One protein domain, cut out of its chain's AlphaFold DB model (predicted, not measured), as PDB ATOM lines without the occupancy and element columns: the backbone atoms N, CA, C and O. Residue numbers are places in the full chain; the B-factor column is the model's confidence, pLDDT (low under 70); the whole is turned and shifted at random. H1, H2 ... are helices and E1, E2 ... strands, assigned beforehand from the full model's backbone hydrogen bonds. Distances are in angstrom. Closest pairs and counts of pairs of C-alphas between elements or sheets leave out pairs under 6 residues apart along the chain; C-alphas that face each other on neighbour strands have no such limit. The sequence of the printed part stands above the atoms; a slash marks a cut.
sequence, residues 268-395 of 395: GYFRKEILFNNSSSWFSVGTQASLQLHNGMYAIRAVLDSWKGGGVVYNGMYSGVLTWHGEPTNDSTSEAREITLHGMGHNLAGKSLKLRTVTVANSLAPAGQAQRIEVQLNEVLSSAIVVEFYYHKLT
ATOM      1  N   GLY A 268     106.753 179.999 149.945       79.25
ATOM      2  CA  GLY A 268     107.299 181.317 149.683       79.25
ATOM      3  C   GLY A 268     108.795 181.323 149.988       79.25
ATOM      4  O   GLY A 268     109.269 180.579 150.851       79.25
ATOM      5  N   TYR A 269     109.539 182.138 149.248       87.50
ATOM      6  CA  TYR A 269     110.989 182.259 149.364       87.50
ATOM      7  C   TYR A 269     111.386 183.727 149.337       87.50
ATOM      8  O   TYR A 269     110.890 184.497 148.513       87.50
ATOM      9  N   PHE A 270     112.318 184.102 150.205       87.25
ATOM     10  CA  PHE A 270     113.016 185.374 150.091       87.25
ATOM     11  C   PHE A 270     114.447 185.262 150.609       87.25
ATOM     12  O   PHE A 270     114.765 184.437 151.465       87.25
ATOM     13  N   ARG A 271     115.314 186.135 150.096       91.62
ATOM     14  CA  ARG A 271     116.712 186.258 150.519       91.62
ATOM     15  C   ARG A 271     116.986 187.662 151.022       91.62
ATOM     16  O   ARG A 271     116.508 188.637 150.437       91.62
ATOM     17  N   LYS A 272     117.793 187.773 152.073       92.94
ATOM     18  CA  LYS A 272     118.222 189.060 152.619       92.94
ATOM     19  C   LYS A 272     119.707 189.027 152.937       92.94
ATOM     20  O   LYS A 272     120.192 188.084 153.549       92.94
ATOM     21  N   GLU A 273     120.412 190.069 152.517       93.69
ATOM     22  CA  GLU A 273     121.779 190.325 152.954       93.69
ATOM     23  C   GLU A 273     121.743 191.085 154.285       93.69
ATOM     24  O   GLU A 273     121.062 192.110 154.397       93.69
ATOM     25  N   ILE A 274     122.403 190.538 155.307       93.44
ATOM     26  CA  ILE A 274     122.353 191.027 156.688       93.44
ATOM     27  C   ILE A 274     123.768 191.045 157.262       93.44
ATOM     28  O   ILE A 274     124.473 190.038 157.232       93.44
ATOM     29  N   LEU A 275     124.160 192.181 157.834       94.81
ATOM     30  CA  LEU A 275     125.351 192.297 158.670       94.81
ATOM     31  C   LEU A 275     124.938 192.217 160.141       94.81
ATOM     32  O   LEU A 275     124.441 193.194 160.699       94.81
ATOM     33  N   PHE A 276     125.168 191.067 160.776       93.25
ATOM     34  CA  PHE A 276     124.952 190.887 162.213       93.25
ATOM     35  C   PHE A 276     126.108 191.514 163.008       93.25
ATOM     36  O   PHE A 276     126.966 190.813 163.522       93.25
ATOM     37  N   ASN A 277     126.174 192.843 163.093       92.12
ATOM     38  CA  ASN A 277     127.263 193.555 163.789       92.12
ATOM     39  C   ASN A 277     127.090 193.648 165.320       92.12
ATOM     40  O   ASN A 277     127.927 194.235 166.002       92.12
ATOM     41  N   ASN A 278     126.007 193.093 165.864       93.25
ATOM     42  CA  ASN A 278     125.729 193.036 167.295       93.25
ATOM     43  C   ASN A 278     124.830 191.821 167.584       93.25
ATOM     44  O   ASN A 278     123.752 191.697 167.001       93.25
ATOM     45  N   SER A 279     125.262 190.947 168.497       90.81
ATOM     46  CA  SER A 279     124.591 189.679 168.823       90.81
ATOM     47  C   SER A 279     123.245 189.842 169.537       90.81
ATOM     48  O   SER A 279     122.471 188.887 169.612       90.81
ATOM     49  N   SER A 280     122.944 191.038 170.054       90.69
ATOM     50  CA  SER A 280     121.650 191.372 170.656       90.69
ATOM     51  C   SER A 280     120.757 192.223 169.748       90.69
ATOM     52  O   SER A 280     119.624 192.525 170.121       90.69
ATOM     53  N   SER A 281     121.226 192.618 168.563       92.81
ATOM     54  CA  SER A 281     120.436 193.443 167.644       92.81
ATOM     55  C   SER A 281     119.476 192.609 166.804       92.81
ATOM     56  O   SER A 281     119.782 191.493 166.386       92.81
ATOM     57  N   TRP A 282     118.309 193.188 166.536       92.75
ATOM     58  CA  TRP A 282     117.304 192.628 165.640       92.75
ATOM     59  C   TRP A 282     117.366 193.318 164.281       92.75
ATOM     60  O   TRP A 282     117.454 194.543 164.199       92.75
ATOM     61  N   PHE A 283     117.294 192.528 163.215       91.94
ATOM     62  CA  PHE A 283     117.392 193.000 161.838       91.94
ATOM     63  C   PHE A 283     116.112 192.674 161.078       91.94
ATOM     64  O   PHE A 283     115.693 191.519 161.037       91.94
ATOM     65  N   SER A 284     115.501 193.681 160.452       90.12
ATOM     66  CA  SER A 284     114.304 193.497 159.627       90.12
ATOM     67  C   SER A 284     114.635 192.768 158.325       90.12
ATOM     68  O   SER A 284     115.509 193.195 157.564       90.12
ATOM     69  N   VAL A 285     113.912 191.681 158.054       88.88
ATOM     70  CA  VAL A 285     114.120 190.845 156.859       88.88
ATOM     71  C   VAL A 285     112.994 190.961 155.836       88.88
ATOM     72  O   VAL A 285     113.195 190.621 154.673       88.88
ATOM     73  N   GLY A 286     111.845 191.509 156.234       84.06
ATOM     74  CA  GLY A 286     110.719 191.779 155.346       84.06
ATOM     75  C   GLY A 286     109.480 192.245 156.107       84.06
ATOM     76  O   GLY A 286     109.346 192.015 157.308       84.06
ATOM     77  N   THR A 287     108.565 192.905 155.402       81.06
ATOM     78  CA  THR A 287     107.217 193.220 155.893       81.06
ATOM     79  C   THR A 287     106.224 192.155 155.445       81.06
ATOM     80  O   THR A 287     106.478 191.431 154.475       81.06
ATOM     81  N   GLN A 288     105.062 192.096 156.101       74.81
ATOM     82  CA  GLN A 288     103.954 191.234 155.675       74.81
ATOM     83  C   GLN A 288     103.662 191.373 154.179       74.81
ATOM     84  O   GLN A 288     103.587 190.381 153.456       74.81
ATOM     85  N   ALA A 289     103.541 192.625 153.726       74.00
ATOM     86  CA  ALA A 289     103.221 192.958 152.349       74.00
ATOM     87  C   ALA A 289     104.323 192.502 151.386       74.00
ATOM     88  O   ALA A 289     104.020 191.892 150.364       74.00
ATOM     89  N   SER A 290     105.603 192.721 151.728       79.44
ATOM     90  CA  SER A 290     106.715 192.297 150.865       79.44
ATOM     91  C   SER A 290     106.835 190.779 150.744       79.44
ATOM     92  O   SER A 290     107.316 190.283 149.731       79.44
ATOM     93  N   LEU A 291     106.389 190.049 151.767       79.69
ATOM     94  CA  LEU A 291     106.450 188.590 151.820       79.69
ATOM     95  C   LEU A 291     105.121 187.931 151.417       79.69
ATOM     96  O   LEU A 291     105.010 186.707 151.436       79.69
ATOM     97  N   GLN A 292     104.100 188.725 151.071       79.69
ATOM     98  CA  GLN A 292     102.750 188.250 150.742       79.69
ATOM     99  C   GLN A 292     102.197 187.260 151.791       79.69
ATOM    100  O   GLN A 292     101.488 186.297 151.473       79.69
ATOM    101  N   LEU A 293     102.554 187.480 153.059       79.12
ATOM    102  CA  LEU A 293     102.134 186.639 154.173       79.12
ATOM    103  C   LEU A 293     100.707 187.005 154.580       79.12
ATOM    104  O   LEU A 293     100.341 188.173 154.691       79.12
ATOM    105  N   HIS A 294      99.893 185.984 154.809       81.44
ATOM    106  CA  HIS A 294      98.527 186.121 155.297       81.44
ATOM    107  C   HIS A 294      98.480 185.637 156.750       81.44
ATOM    108  O   HIS A 294      99.430 185.046 157.249       81.44
ATOM    109  N   ASN A 295      97.359 185.829 157.433       82.50
ATOM    110  CA  ASN A 295      97.198 185.318 158.796       82.50
ATOM    111  C   ASN A 295      97.245 183.787 158.796       82.50
ATOM    112  O   ASN A 295      96.616 183.153 157.941       82.50
ATOM    113  N   GLY A 296      97.958 183.197 159.750       84.44
ATOM    114  CA  GLY A 296      98.057 181.753 159.939       84.44
ATOM    115  C   GLY A 296      99.380 181.322 160.557       84.44
ATOM    116  O   GLY A 296     100.215 182.142 160.924       84.44
ATOM    117  N   MET A 297      99.566 180.014 160.674       85.62
ATOM    118  CA  MET A 297     100.819 179.429 161.144       85.62
ATOM    119  C   MET A 297     101.735 179.146 159.955       85.62
ATOM    120  O   MET A 297     101.265 178.826 158.869       85.62
ATOM    121  N   TYR A 298     103.041 179.259 160.147       86.56
ATOM    122  CA  TYR A 298     104.051 179.093 159.114       86.56
ATOM    123  C   TYR A 298     105.193 178.225 159.628       86.56
ATOM    124  O   TYR A 298     105.815 178.560 160.631       86.56
ATOM    125  N   ALA A 299     105.522 177.151 158.916       88.25
ATOM    126  CA  ALA A 299     106.815 176.499 159.069       88.25
ATOM    127  C   ALA A 299     107.861 177.329 158.327       88.25
ATOM    128  O   ALA A 299     107.678 177.638 157.146       88.25
ATOM    129  N   ILE A 300     108.940 177.693 159.010       88.38
ATOM    130  CA  ILE A 300     110.032 178.493 158.458       88.38
ATOM    131  C   ILE A 300     111.322 177.688 158.507       88.38
ATOM    132  O   ILE A 300     111.633 177.050 159.511       88.38
ATOM    133  N   ARG A 301     112.085 177.758 157.418       90.81
ATOM    134  CA  ARG A 301     113.465 177.295 157.319       90.81
ATOM    135  C   ARG A 301     114.339 178.466 156.887       90.81
ATOM    136  O   ARG A 301     114.082 179.058 155.843       90.81
ATOM    137  N   ALA A 302     115.374 178.769 157.655       89.38
ATOM    138  CA  ALA A 302     116.407 179.733 157.308       89.38
ATOM    139  C   ALA A 302     117.721 179.000 157.023       89.38
ATOM    140  O   ALA A 302     118.109 178.114 157.779       89.38
ATOM    141  N   VAL A 303     118.407 179.358 155.944       89.19
ATOM    142  CA  VAL A 303     119.737 178.844 155.604       89.19
ATOM    143  C   VAL A 303     120.706 180.016 155.614       89.19
ATOM    144  O   VAL A 303     120.424 181.059 155.021       89.19
ATOM    145  N   LEU A 304     121.830 179.865 156.308       89.69
ATOM    146  CA  LEU A 304     122.891 180.866 156.333       89.69
ATOM    147  C   LEU A 304     124.271 180.212 156.405       89.69
ATOM    148  O   LEU A 304     124.456 179.167 157.025       89.69
ATOM    149  N   ASP A 305     125.252 180.865 155.795       86.81
ATOM    150  CA  ASP A 305     126.660 180.474 155.838       86.81
ATOM    151  C   ASP A 305     127.464 181.617 156.466       86.81
ATOM    152  O   ASP A 305     127.869 182.567 155.792       86.81
ATOM    153  N   SER A 306     127.622 181.560 157.792       84.56
ATOM    154  CA  SER A 306     128.289 182.624 158.552       84.56
ATOM    155  C   SER A 306     129.799 182.650 158.325       84.56
ATOM    156  O   SER A 306     130.412 183.689 158.550       84.56
ATOM    157  N   TRP A 307     130.398 181.555 157.837       84.88
ATOM    158  CA  TRP A 307     131.833 181.474 157.547       84.88
ATOM    159  C   TRP A 307     132.277 182.549 156.549       84.88
ATOM    160  O   TRP A 307     133.285 183.224 156.752       84.88
ATOM    161  N   LYS A 308     131.462 182.798 155.515       83.88
ATOM    162  CA  LYS A 308     131.676 183.900 154.555       83.88
ATOM    163  C   LYS A 308     131.638 185.286 155.211       83.88
ATOM    164  O   LYS A 308     132.217 186.229 154.681       83.88
ATOM    165  N   GLY A 309     130.957 185.371 156.352       82.44
ATOM    166  CA  GLY A 309     130.794 186.532 157.221       82.44
ATOM    167  C   GLY A 309     131.885 186.717 158.280       82.44
ATOM    168  O   GLY A 309     131.750 187.599 159.125       82.44
ATOM    169  N   GLY A 310     132.900 185.844 158.321       85.50
ATOM    170  CA  GLY A 310     133.874 185.775 159.421       85.50
ATOM    171  C   GLY A 310     133.370 185.072 160.692       85.50
ATOM    172  O   GLY A 310     134.044 185.137 161.718       85.50
ATOM    173  N   GLY A 311     132.202 184.422 160.637       84.38
ATOM    174  CA  GLY A 311     131.672 183.551 161.692       84.38
ATOM    175  C   GLY A 311     132.199 182.114 161.602       84.38
ATOM    176  O   GLY A 311     133.081 181.812 160.800       84.38
ATOM    177  N   VAL A 312     131.655 181.206 162.421       81.75
ATOM    178  CA  VAL A 312     132.141 179.805 162.526       81.75
ATOM    179  C   VAL A 312     131.176 178.736 162.001       81.75
ATOM    180  O   VAL A 312     131.547 177.564 161.909       81.75
ATOM    181  N   VAL A 313     129.942 179.116 161.660       77.81
ATOM    182  CA  VAL A 313     128.913 178.197 161.152       77.81
ATOM    183  C   VAL A 313     129.049 178.033 159.641       77.81
ATOM    184  O   VAL A 313     128.901 179.012 158.904       77.81
ATOM    185  N   TYR A 314     129.242 176.785 159.207       80.69
ATOM    186  CA  TYR A 314     129.276 176.369 157.803       80.69
ATOM    187  C   TYR A 314     127.930 175.758 157.410       80.69
ATOM    188  O   TYR A 314     127.537 174.734 157.970       80.69
ATOM    189  N   ASN A 315     127.248 176.340 156.420       79.56
ATOM    190  CA  ASN A 315     125.966 175.828 155.904       79.56
ATOM    191  C   ASN A 315     124.926 175.542 157.013       79.56
ATOM    192  O   ASN A 315     124.323 174.467 157.056       79.56
ATOM    193  N   GLY A 316     124.733 176.489 157.933       83.50
ATOM    194  CA  GLY A 316     123.770 176.353 159.022       83.50
ATOM    195  C   GLY A 316     122.337 176.423 158.505       83.50
ATOM    196  O   GLY A 316     121.969 177.360 157.794       83.50
ATOM    197  N   MET A 317     121.512 175.452 158.890       87.81
ATOM    198  CA  MET A 317     120.075 175.477 158.636       87.81
ATOM    199  C   MET A 317     119.339 175.629 159.963       87.81
ATOM    200  O   MET A 317     119.656 174.967 160.940       87.81
ATOM    201  N   TYR A 318     118.335 176.488 160.002       89.25
ATOM    202  CA  TYR A 318     117.527 176.761 161.182       89.25
ATOM    203  C   TYR A 318     116.059 176.571 160.825       89.25
ATOM    204  O   TYR A 318     115.642 176.976 159.743       89.25
ATOM    205  N   SER A 319     115.260 175.967 161.701       89.56
ATOM    206  CA  SER A 319     113.836 175.731 161.438       89.56
ATOM    207  C   SER A 319     112.951 176.009 162.648       89.56
ATOM    208  O   SER A 319     113.387 175.900 163.789       89.56
ATOM    209  N   GLY A 320     111.702 176.397 162.412       87.12
ATOM    210  CA  GLY A 320     110.744 176.663 163.481       87.12
ATOM    211  C   GLY A 320     109.343 176.942 162.954       87.12
ATOM    212  O   GLY A 320     109.124 176.987 161.743       87.12
ATOM    213  N   VAL A 321     108.398 177.129 163.873       86.12
ATOM    214  CA  VAL A 321     107.012 177.485 163.554       86.12
ATOM    215  C   VAL A 321     106.735 178.901 164.038       86.12
ATOM    216  O   VAL A 321     106.933 179.213 165.208       86.12
ATOM    217  N   LEU A 322     106.276 179.747 163.125       83.94
ATOM    218  CA  LEU A 322     105.889 181.130 163.360       83.94
ATOM    219  C   LEU A 322     104.373 181.260 163.237       83.94
ATOM    220  O   LEU A 322     103.795 180.734 162.292       83.94
ATOM    221  N   THR A 323     103.723 182.011 164.119       80.19
ATOM    222  CA  THR A 323     102.319 182.395 163.930       80.19
ATOM    223  C   THR A 323     102.209 183.852 163.491       80.19
ATOM    224  O   THR A 323     102.883 184.743 164.009       80.19
ATOM    225  N   TRP A 324     101.363 184.085 162.490       74.94
ATOM    226  CA  TRP A 324     101.040 185.389 161.929       74.94
ATOM    227  C   TRP A 324      99.575 185.716 162.213       74.94
ATOM    228  O   TRP A 324      98.678 184.974 161.809       74.94
ATOM    229  N   HIS A 325      99.314 186.839 162.870       69.50
ATOM    230  CA  HIS A 325      97.963 187.306 163.195       69.50
ATOM    231  C   HIS A 325      97.772 188.668 162.531       69.50
ATOM    232  O   HIS A 325      98.680 189.481 162.598       69.50
ATOM    233  N   GLY A 326      96.655 188.918 161.848       59.34
ATOM    234  CA  GLY A 326      96.532 190.091 160.959       59.34
ATOM    235  C   GLY A 326      95.996 191.351 161.591       59.34
ATOM    236  O   GLY A 326      95.912 192.367 160.912       59.34
ATOM    237  N   GLU A 327      95.623 191.289 162.859       58.59
ATOM    238  CA  GLU A 327      95.232 192.470 163.602       58.59
ATOM    239  C   GLU A 327      96.240 192.662 164.728       58.59
ATOM    240  O   GLU A 327      96.606 191.679 165.387       58.59
ATOM    241  N   PRO A 328      96.713 193.900 164.959       54.97
ATOM    242  CA  PRO A 328      97.261 194.246 166.251       54.97
ATOM    243  C   PRO A 328      96.209 193.845 167.277       54.97
ATOM    244  O   PRO A 328      95.095 194.374 167.267       54.97
ATOM    245  N   THR A 329      96.543 192.899 168.152       52.81
ATOM    246  CA  THR A 329      95.844 192.835 169.426       52.81
ATOM    247  C   THR A 329      95.973 194.238 170.004       52.81
ATOM    248  O   THR A 329      97.022 194.862 169.900       52.81
ATOM    249  N   ASN A 330      94.874 194.772 170.508       51.53
ATOM    250  CA  ASN A 330      94.657 196.049 171.190       51.53
ATOM    251  C   ASN A 330      95.661 196.407 172.314       51.53
ATOM    252  O   ASN A 330      95.411 197.313 173.105       51.53
ATOM    253  N   ASP A 331      96.788 195.712 172.382       52.81
ATOM    254  CA  ASP A 331      97.982 196.073 173.100       52.81
ATOM    255  C   ASP A 331      98.694 197.235 172.385       52.81
ATOM    256  O   ASP A 331      99.154 197.151 171.244       52.81
ATOM    257  N   SER A 332      98.751 198.373 173.069       48.22
ATOM    258  CA  SER A 332      99.469 199.570 172.634       48.22
ATOM    259  C   SER A 332     100.992 199.416 172.689       48.22
ATOM    260  O   SER A 332     101.712 200.333 172.293       48.22
ATOM    261  N   THR A 333     101.499 198.302 173.217       54.69
ATOM    262  CA  THR A 333     102.925 197.998 173.220       54.69
ATOM    263  C   THR A 333     103.303 197.270 171.935       54.69
ATOM    264  O   THR A 333     102.531 196.499 171.371       54.69
ATOM    265  N   SER A 334     104.500 197.546 171.416       57.31
ATOM    266  CA  SER A 334     105.079 196.777 170.315       57.31
ATOM    267  C   SER A 334     105.367 195.354 170.804       57.31
ATOM    268  O   SER A 334     106.500 195.038 171.174       57.31
ATOM    269  N   GLU A 335     104.340 194.511 170.876       62.84
ATOM    270  CA  GLU A 335     104.499 193.116 171.251       62.84
ATOM    271  C   GLU A 335     105.293 192.408 170.148       62.84
ATOM    272  O   GLU A 335     104.881 192.314 168.987       62.84
ATOM    273  N   ALA A 336     106.471 191.925 170.529       67.12
ATOM    274  CA  ALA A 336     107.274 191.032 169.722       67.12
ATOM    275  C   ALA A 336     106.972 189.589 170.134       67.12
ATOM    276  O   ALA A 336     107.139 189.225 171.301       67.12
ATOM    277  N   ARG A 337     106.559 188.743 169.187       77.75
ATOM    278  CA  ARG A 337     106.450 187.296 169.423       77.75
ATOM    279  C   ARG A 337     107.724 186.640 168.919       77.75
ATOM    280  O   ARG A 337     107.929 186.534 167.713       77.75
ATOM    281  N   GLU A 338     108.594 186.265 169.852       85.12
ATOM    282  CA  GLU A 338     109.907 185.694 169.559       85.12
ATOM    283  C   GLU A 338     109.863 184.165 169.572       85.12
ATOM    284  O   GLU A 338     109.273 183.548 170.458       85.12
ATOM    285  N   ILE A 339     110.542 183.554 168.609       85.75
ATOM    286  CA  ILE A 339     110.807 182.122 168.555       85.75
ATOM    287  C   ILE A 339     112.305 181.907 168.356       85.75
ATOM    288  O   ILE A 339     112.960 182.597 167.570       85.75
ATOM    289  N   THR A 340     112.866 180.934 169.066       88.88
ATOM    290  CA  THR A 340     114.215 180.446 168.759       88.88
ATOM    291  C   THR A 340     114.084 179.356 167.706       88.88
ATOM    292  O   THR A 340     113.301 178.428 167.885       88.88
ATOM    293  N   LEU A 341     114.818 179.475 166.602       88.81
ATOM    294  CA  LEU A 341     114.819 178.457 165.561       88.81
ATOM    295  C   LEU A 341     115.774 177.321 165.949       88.81
ATOM    296  O   LEU A 341     116.889 177.554 166.420       88.81
ATOM    297  N   HIS A 342     115.348 176.087 165.709       86.00
ATOM    298  CA  HIS A 342     116.148 174.888 165.907       86.00
ATOM    299  C   HIS A 342     117.209 174.796 164.815       86.00
ATOM    300  O   HIS A 342     116.880 174.637 163.637       86.00
ATOM    301  N   GLY A 343     118.474 174.929 165.212       83.31
ATOM    302  CA  GLY A 343     119.618 174.794 164.318       83.31
ATOM    303  C   GLY A 343     119.950 173.332 164.020       83.31
ATOM    304  O   GLY A 343     119.899 172.480 164.902       83.31
ATOM    305  N   MET A 344     120.351 173.066 162.783       79.44
ATOM    306  CA  MET A 344     120.972 171.835 162.303       79.44
ATOM    307  C   MET A 344     122.140 172.202 161.370       79.44
ATOM    308  O   MET A 344     122.114 173.238 160.703       79.44
ATOM    309  N   GLY A 345     123.176 171.366 161.318       71.00
ATOM    310  CA  GLY A 345     124.344 171.594 160.461       71.00
ATOM    311  C   GLY A 345     125.675 171.397 161.179       71.00
ATOM    312  O   GLY A 345     125.732 171.108 162.375       71.00
ATOM    313  N   HIS A 346     126.764 171.525 160.421       69.00
ATOM    314  CA  HIS A 346     128.111 171.310 160.932       69.00
ATOM    315  C   HIS A 346     128.563 172.491 161.801       69.00
ATOM    316  O   HIS A 346     128.566 173.638 161.358       69.00
ATOM    317  N   ASN A 347     128.989 172.177 163.028       60.78
ATOM    318  CA  ASN A 347     129.611 173.111 163.964       60.78
ATOM    319  C   ASN A 347     128.749 174.339 164.318       60.78
ATOM    320  O   ASN A 347     129.183 175.482 164.197       60.78
ATOM    321  N   LEU A 348     127.526 174.102 164.805       71.94
ATOM    322  CA  LEU A 348     126.683 175.187 165.314       71.94
ATOM    323  C   LEU A 348     127.295 175.893 166.528       71.94
ATOM    324  O   LEU A 348     126.897 177.010 166.782       71.94
ATOM    325  N   ALA A 349     128.222 175.290 167.285       78.69
ATOM    326  CA  ALA A 349     128.993 175.945 168.357       78.69
ATOM    327  C   ALA A 349     128.170 176.830 169.334       78.69
ATOM    328  O   ALA A 349     128.607 177.911 169.733       78.69
ATOM    329  N   GLY A 350     126.953 176.401 169.698       83.12
ATOM    330  CA  GLY A 350     126.044 177.174 170.560       83.12
ATOM    331  C   GLY A 350     125.391 178.391 169.885       83.12
ATOM    332  O   GLY A 350     124.783 179.224 170.560       83.12
ATOM    333  N   LYS A 351     125.507 178.519 168.561       85.69
ATOM    334  CA  LYS A 351     124.847 179.553 167.769       85.69
ATOM    335  C   LYS A 351     123.355 179.260 167.628       85.69
ATOM    336  O   LYS A 351     122.923 178.122 167.465       85.69
ATOM    337  N   SER A 352     122.569 180.321 167.690       90.44
ATOM    338  CA  SER A 352     121.117 180.328 167.621       90.44
ATOM    339  C   SER A 352     120.669 181.480 166.737       90.44
ATOM    340  O   SER A 352     121.077 182.628 166.948       90.44
ATOM    341  N   LEU A 353     119.773 181.178 165.806       91.88
ATOM    342  CA  LEU A 353     119.016 182.176 165.073       91.88
ATOM    343  C   LEU A 353     117.641 182.304 165.730       91.88
ATOM    344  O   LEU A 353     116.916 181.319 165.870       91.88
ATOM    345  N   LYS A 354     117.276 183.513 166.138       94.12
ATOM    346  CA  LYS A 354     115.933 183.837 166.608       94.12
ATOM    347  C   LYS A 354     115.183 184.593 165.529       94.12
ATOM    348  O   LYS A 354     115.774 185.352 164.760       94.12
ATOM    349  N   LEU A 355     113.877 184.394 165.502       91.00
ATOM    350  CA  LEU A 355     112.960 185.091 164.622       91.00
ATOM    351  C   LEU A 355     111.852 185.699 165.472       91.00
ATOM    352  O   LEU A 355     111.418 185.093 166.447       91.00
ATOM    353  N   ARG A 356     111.383 186.888 165.107       88.44
ATOM    354  CA  ARG A 356     110.204 187.477 165.738       88.44
ATOM    355  C   ARG A 356     109.290 188.157 164.739       88.44
ATOM    356  O   ARG A 356     109.762 188.721 163.750       88.44
ATOM    357  N   THR A 357     107.994 188.130 165.019       85.25
ATOM    358  CA  THR A 357     107.043 189.064 164.410       85.25
ATOM    359  C   THR A 357     106.954 190.307 165.278       85.25
ATOM    360  O   THR A 357     106.815 190.214 166.497       85.25
ATOM    361  N   VAL A 358     107.065 191.475 164.653       81.56
ATOM    362  CA  VAL A 358     106.867 192.766 165.316       81.56
ATOM    363  C   VAL A 358     105.634 193.414 164.721       81.56
ATOM    364  O   VAL A 358     105.597 193.641 163.508       81.56
ATOM    365  N   THR A 359     104.665 193.739 165.574       74.00
ATOM    366  CA  THR A 359     103.533 194.591 165.205       74.00
ATOM    367  C   THR A 359     103.849 196.033 165.585       74.00
ATOM    368  O   THR A 359     104.197 196.335 166.724       74.00
ATOM    369  N   VAL A 360     103.763 196.931 164.614       67.44
ATOM    370  CA  VAL A 360     103.864 198.377 164.793       67.44
ATOM    371  C   VAL A 360     102.444 198.925 164.764       67.44
ATOM    372  O   VAL A 360     101.678 198.593 163.860       67.44
ATOM    373  N   ALA A 361     102.087 199.762 165.741       63.88
ATOM    374  CA  ALA A 361     100.773 200.397 165.781       63.88
ATOM    375  C   ALA A 361     100.444 201.053 164.426       63.88
ATOM    376  O   ALA A 361     101.270 201.777 163.869       63.88
ATOM    377  N   ASN A 362      99.232 200.822 163.909       59.72
ATOM    378  CA  ASN A 362      98.802 201.308 162.589       59.72
ATOM    379  C   ASN A 362      98.932 202.833 162.422       59.72
ATOM    380  O   ASN A 362      99.121 203.306 161.308       59.72
ATOM    381  N   SER A 363      98.862 203.605 163.512       57.75
ATOM    382  CA  SER A 363      99.063 205.062 163.509       57.75
ATOM    383  C   SER A 363     100.523 205.495 163.311       57.75
ATOM    384  O   SER A 363     100.774 206.659 163.010       57.75
ATOM    385  N   LEU A 364     101.478 204.579 163.486       59.88
ATOM    386  CA  LEU A 364     102.923 204.814 163.395       59.88
ATOM    387  C   LEU A 364     103.577 204.074 162.218       59.88
ATOM    388  O   LEU A 364     104.731 204.342 161.888       59.88
ATOM    389  N   ALA A 365     102.866 203.137 161.588       58.78
ATOM    390  CA  ALA A 365     103.370 202.363 160.463       58.78
ATOM    391  C   ALA A 365     103.003 203.025 159.121       58.78
ATOM    392  O   ALA A 365     101.833 203.336 158.893       58.78
ATOM    393  N   PRO A 366     103.950 203.183 158.177       60.34
ATOM    394  CA  PRO A 366     103.610 203.441 156.779       60.34
ATOM    395  C   PRO A 366     102.628 202.375 156.265       60.34
ATOM    396  O   PRO A 366     102.719 201.209 156.663       60.34
ATOM    397  N   ALA A 367     101.693 202.747 155.385       56.69
ATOM    398  CA  ALA A 367     100.671 201.831 154.871       56.69
ATOM    399  C   ALA A 367     101.292 200.501 154.383       56.69
ATOM    400  O   ALA A 367     102.202 200.495 153.554       56.69
ATOM    401  N   GLY A 368     100.828 199.370 154.931       56.72
ATOM    402  CA  GLY A 368     101.350 198.030 154.618       56.72
ATOM    403  C   GLY A 368     102.596 197.586 155.406       56.72
ATOM    404  O   GLY A 368     103.136 196.514 155.126       56.72
ATOM    405  N   GLN A 369     103.056 198.367 156.392       62.16
ATOM    406  CA  GLN A 369     104.200 198.042 157.262       62.16
ATOM    407  C   GLN A 369     103.823 197.808 158.729       62.16
ATOM    408  O   GLN A 369     104.697 197.793 159.595       62.16
ATOM    409  N   ALA A 370     102.535 197.609 159.016       68.44
ATOM    410  CA  ALA A 370     102.052 197.344 160.369       68.44
ATOM    411  C   ALA A 370     102.719 196.116 161.002       68.44
ATOM    412  O   ALA A 370     102.758 195.999 162.220       68.44
ATOM    413  N   GLN A 371     103.270 195.204 160.194       77.44
ATOM    414  CA  GLN A 371     103.937 194.008 160.684       77.44
ATOM    415  C   GLN A 371     105.183 193.656 159.869       77.44
ATOM    416  O   GLN A 371     105.187 193.714 158.630       77.44
ATOM    417  N   ARG A 372     106.248 193.259 160.570       83.75
ATOM    418  CA  ARG A 372     107.523 192.839 159.974       83.75
ATOM    419  C   ARG A 372     108.131 191.638 160.684       83.75
ATOM    420  O   ARG A 372     107.878 191.414 161.866       83.75
ATOM    421  N   ILE A 373     108.940 190.889 159.942       87.94
ATOM    422  CA  ILE A 373     109.788 189.830 160.485       87.94
ATOM    423  C   ILE A 373     111.149 190.427 160.785       87.94
ATOM    424  O   ILE A 373     111.756 191.080 159.931       87.94
ATOM    425  N   GLU A 374     111.641 190.152 161.982       91.75
ATOM    426  CA  GLU A 374     113.013 190.444 162.358       91.75
ATOM    427  C   GLU A 374     113.738 189.165 162.759       91.75
ATOM    428  O   GLU A 374     113.130 188.212 163.252       91.75
ATOM    429  N   VAL A 375     115.050 189.152 162.551       94.38
ATOM    430  CA  VAL A 375     115.924 188.060 162.976       94.38
ATOM    431  C   VAL A 375     117.079 188.574 163.813       94.38
ATOM    432  O   VAL A 375     117.547 189.699 163.630       94.38
ATOM    433  N   GLN A 376     117.544 187.730 164.722       95.00
ATOM    434  CA  GLN A 376     118.711 187.966 165.560       95.00
ATOM    435  C   GLN A 376     119.577 186.713 165.521       95.00
ATOM    436  O   GLN A 376     119.092 185.610 165.767       95.00
ATOM    437  N   LEU A 377     120.863 186.887 165.241       93.31
ATOM    438  CA  LEU A 377     121.868 185.842 165.375       93.31
ATOM    439  C   LEU A 377     122.674 186.138 166.641       93.31
ATOM    440  O   LEU A 377     123.143 187.261 166.813       93.31
ATOM    441  N   ASN A 378     122.873 185.151 167.515       93.62
ATOM    442  CA  ASN A 378     123.723 185.300 168.708       93.62
ATOM    443  C   ASN A 378     125.234 185.245 168.362       93.62
ATOM    444  O   ASN A 378     126.047 184.637 169.062       93.62
ATOM    445  N   GLU A 379     125.617 185.877 167.258       90.94
ATOM    446  CA  GLU A 379     126.976 185.953 166.739       90.94
ATOM    447  C   GLU A 379     127.188 187.322 166.098       90.94
ATOM    448  O   GLU A 379     126.272 187.879 165.493       90.94
ATOM    449  N   VAL A 380     128.400 187.857 166.248       92.38
ATOM    450  CA  VAL A 380     128.826 189.074 165.559       92.38
ATOM    451  C   VAL A 380     129.632 188.672 164.331       92.38
ATOM    452  O   VAL A 380     130.593 187.917 164.456       92.38
ATOM    453  N   LEU A 381     129.246 189.180 163.165       92.19
ATOM    454  CA  LEU A 381     129.907 188.933 161.885       92.19
ATOM    455  C   LEU A 381     130.692 190.171 161.438       92.19
ATOM    456  O   LEU A 381     130.277 191.305 161.688       92.19
ATOM    457  N   SER A 382     131.824 189.953 160.769       92.38
ATOM    458  CA  SER A 382     132.692 191.015 160.246       92.38
ATOM    459  C   SER A 382     132.283 191.491 158.850       92.38
ATOM    460  O   SER A 382     132.666 192.585 158.438       92.38
ATOM    461  N   SER A 383     131.474 190.709 158.136       92.31
ATOM    462  CA  SER A 383     130.879 191.078 156.854       92.31
ATOM    463  C   SER A 383     129.429 190.603 156.753       92.31
ATOM    464  O   SER A 383     128.954 189.774 157.534       92.31
ATOM    465  N   ALA A 384     128.691 191.199 155.814       92.94
ATOM    466  CA  ALA A 384     127.314 190.816 155.567       92.94
ATOM    467  C   ALA A 384     127.247 189.404 154.971       92.94
ATOM    468  O   ALA A 384     128.100 189.005 154.177       92.94
ATOM    469  N   ILE A 385     126.208 188.660 155.340       91.69
ATOM    470  CA  ILE A 385     125.921 187.336 154.788       91.69
ATOM    471  C   ILE A 385     124.534 187.308 154.166       91.69
ATOM    472  O   ILE A 385     123.642 188.064 154.553       91.69
ATOM    473  N   VAL A 386     124.340 186.396 153.217       91.06
ATOM    474  CA  VAL A 386     123.013 186.106 152.676       91.06
ATOM    475  C   VAL A 386     122.329 185.086 153.577       91.06
ATOM    476  O   VAL A 386     122.865 184.005 153.814       91.06
ATOM    477  N   VAL A 387     121.135 185.437 154.050       91.44
ATOM    478  CA  VAL A 387     120.218 184.523 154.730       91.44
ATOM    479  C   VAL A 387     119.046 184.238 153.801       91.44
ATOM    480  O   VAL A 387     118.388 185.158 153.303       91.44
ATOM    481  N   GLU A 388     118.798 182.958 153.559       91.38
ATOM    482  CA  GLU A 388     117.719 182.472 152.705       91.38
ATOM    483  C   GLU A 388     116.583 181.924 153.559       91.38
ATOM    484  O   GLU A 388     116.790 181.016 154.360       91.38
ATOM    485  N   PHE A 389     115.378 182.453 153.379       90.50
ATOM    486  CA  PHE A 389     114.190 182.041 154.110       90.50
ATOM    487  C   PHE A 389     113.221 181.322 153.183       90.50
ATOM    488  O   PHE A 389     112.838 181.830 152.129       90.50
ATOM    489  N   TYR A 390     112.775 180.159 153.633       90.12
ATOM    490  CA  TYR A 390     111.706 179.374 153.041       90.12
ATOM    491  C   TYR A 390     110.578 179.316 154.057       90.12
ATOM    492  O   TYR A 390     110.823 179.022 155.228       90.12
ATOM    493  N   TYR A 391     109.352 179.585 153.631       88.94
ATOM    494  CA  TYR A 391     108.197 179.515 154.517       88.94
ATOM    495  C   TYR A 391     107.028 178.805 153.855       88.94
ATOM    496  O   TYR A 391     106.810 178.891 152.645       88.94
ATOM    497  N   HIS A 392     106.253 178.111 154.679       85.50
ATOM    498  CA  HIS A 392     105.071 177.386 154.253       85.50
ATOM    499  C   HIS A 392     103.948 177.593 155.259       85.50
ATOM    500  O   HIS A 392     104.150 177.364 156.449       85.50
ATOM    501  N   LYS A 393     102.776 178.018 154.782       87.38
ATOM    502  CA  LYS A 393     101.602 178.185 155.639       87.38
ATOM    503  C   LYS A 393     101.090 176.807 156.067       87.38
ATOM    504  O   LYS A 393     100.645 176.042 155.219       87.38
ATOM    505  N   LEU A 394     101.148 176.518 157.361       82.38
ATOM    506  CA  LEU A 394     100.510 175.361 157.977       82.38
ATOM    507  C   LEU A 394      99.005 175.652 158.009       82.38
ATOM    508  O   LEU A 394      98.595 176.687 158.541       82.38
ATOM    509  N   THR A 395      98.234 174.807 157.326       75.12
ATOM    510  CA  THR A 395      96.788 174.968 157.097       75.12
ATOM    511  C   THR A 395      95.996 175.115 158.378       75.12
ATOM    512  O   THR A 395      96.242 174.290 159.289       75.12
TER     513      THR A 395
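Overview. This is residues 268 to 395 of the 395 residues of an uncharacterized protein of Siphonobacter curvatus (UniProt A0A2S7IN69). Two twisted sheets lie face to face as a sandwich, a sheet of five strands, E1, E9, E3, E4 and E6, over a sheet of four, E2, E8, E7 and E5, with their strands crossed at 40 degrees. The small helix H1 sits at one end of the longest axis, beyond the ends of E3 and E9, and the long links of residues 325 to 335 and 360 to 370 lie towards the other end. The printed part has 128 residues, with nine named strands and one named helix in the order E1, E2, E3, H1, E4, E5, E6, E7, E8, E9. The sheet orders are E1 - E9 - E3 - E4 - E6 and E2 - E8 - E7 - E5, both all antiparallel, and the class is mostly strand. The whole is compact, with a radius of gyration of the C-alphas of 14.6 A and spans of 42 by 31 by 22 A.

Along the chain. E1, residues 268 to 274, begins at C-alpha 268, (107.299, 181.317, 149.683), and measures 19.2 A from first to last C-alpha. E2 is residues 283 to 287. E3, residues 296 to 304, is 25.1 A long. H1 is residues 306 to 309, and C-alpha 309 is at (130.794, 186.532, 157.221). E4, residues 314 to 324, is the longest strand by residues and measures 29.9 A; it bends by 53 degrees at residue 321. E5 is residues 336 to 340 and E6 is residues 342 to 346. E7, residues 353 to 359, is 19.8 A long, and E8, residues 371 to 377, is 20.3 A. E9, residues 385 to 394, is 28.3 A long and ends at C-alpha 394, (100.510, 175.361, 157.977).

Arrangement. In the five-strand sheet, which is strongly twisted, E1 and E6 are the edge strands. E1 and E9 are antiparallel at 153 degrees, with N 270 and O 389 3.0 A apart, within hydrogen-bond range. E9 and E3 are antiparallel at 155 degrees, with N 301 and O 390 at 2.8 A. E3 and E4 are antiparallel at 166 degrees, with N 300 and O 320 at 2.8 A. E4 and E6 are antiparallel at 168 degrees, with N 344 and O 317 at 2.7 A. H1 is on this sheet, at the sheet's level with a height of 0.8 A; its closest C-alpha pair with E9 is Gly 309 and Ile 385, 5.5 A. H1 is too short for an O i to N i+4 pair, and its one O i to N i+3 pair is within range. The four-strand sheet is only just strongly twisted, its C-alphas lying up to 4.0 A off its best plane. E2 and E8 are antiparallel at 152 degrees, with N 285 and O 373 at 2.9 A. E8 and E7 form a hairpin at 158 degrees, with N 356 and O 374 at 2.9 A. E7 and E5 are antiparallel at 164 degrees, with N 339 and O 355 at 2.8 A. The facing parts of the two sheets are 10.4 A centre to centre, and their best planes are 18 degrees apart. E5 runs on into E6, in the other sheet, across a break of one residue at 39 degrees. Between the sheets, the closest C-alphas of E1 and E2 are those of Lys 272 and Val 285, 6.2 A apart.

Size, cuts and confidence. The two C-alphas farthest apart are those of His 346 and Ser 363, at 44.6 A. The printed part has no cut and ends at residue 395, the chain's last residue. The links E4 to E5 and E7 to E8 are long, with 11 residues each. Mean pLDDT of the printed part is 81.2; residues 325 to 336, 346 to 347 and 360 to 370 are under 70.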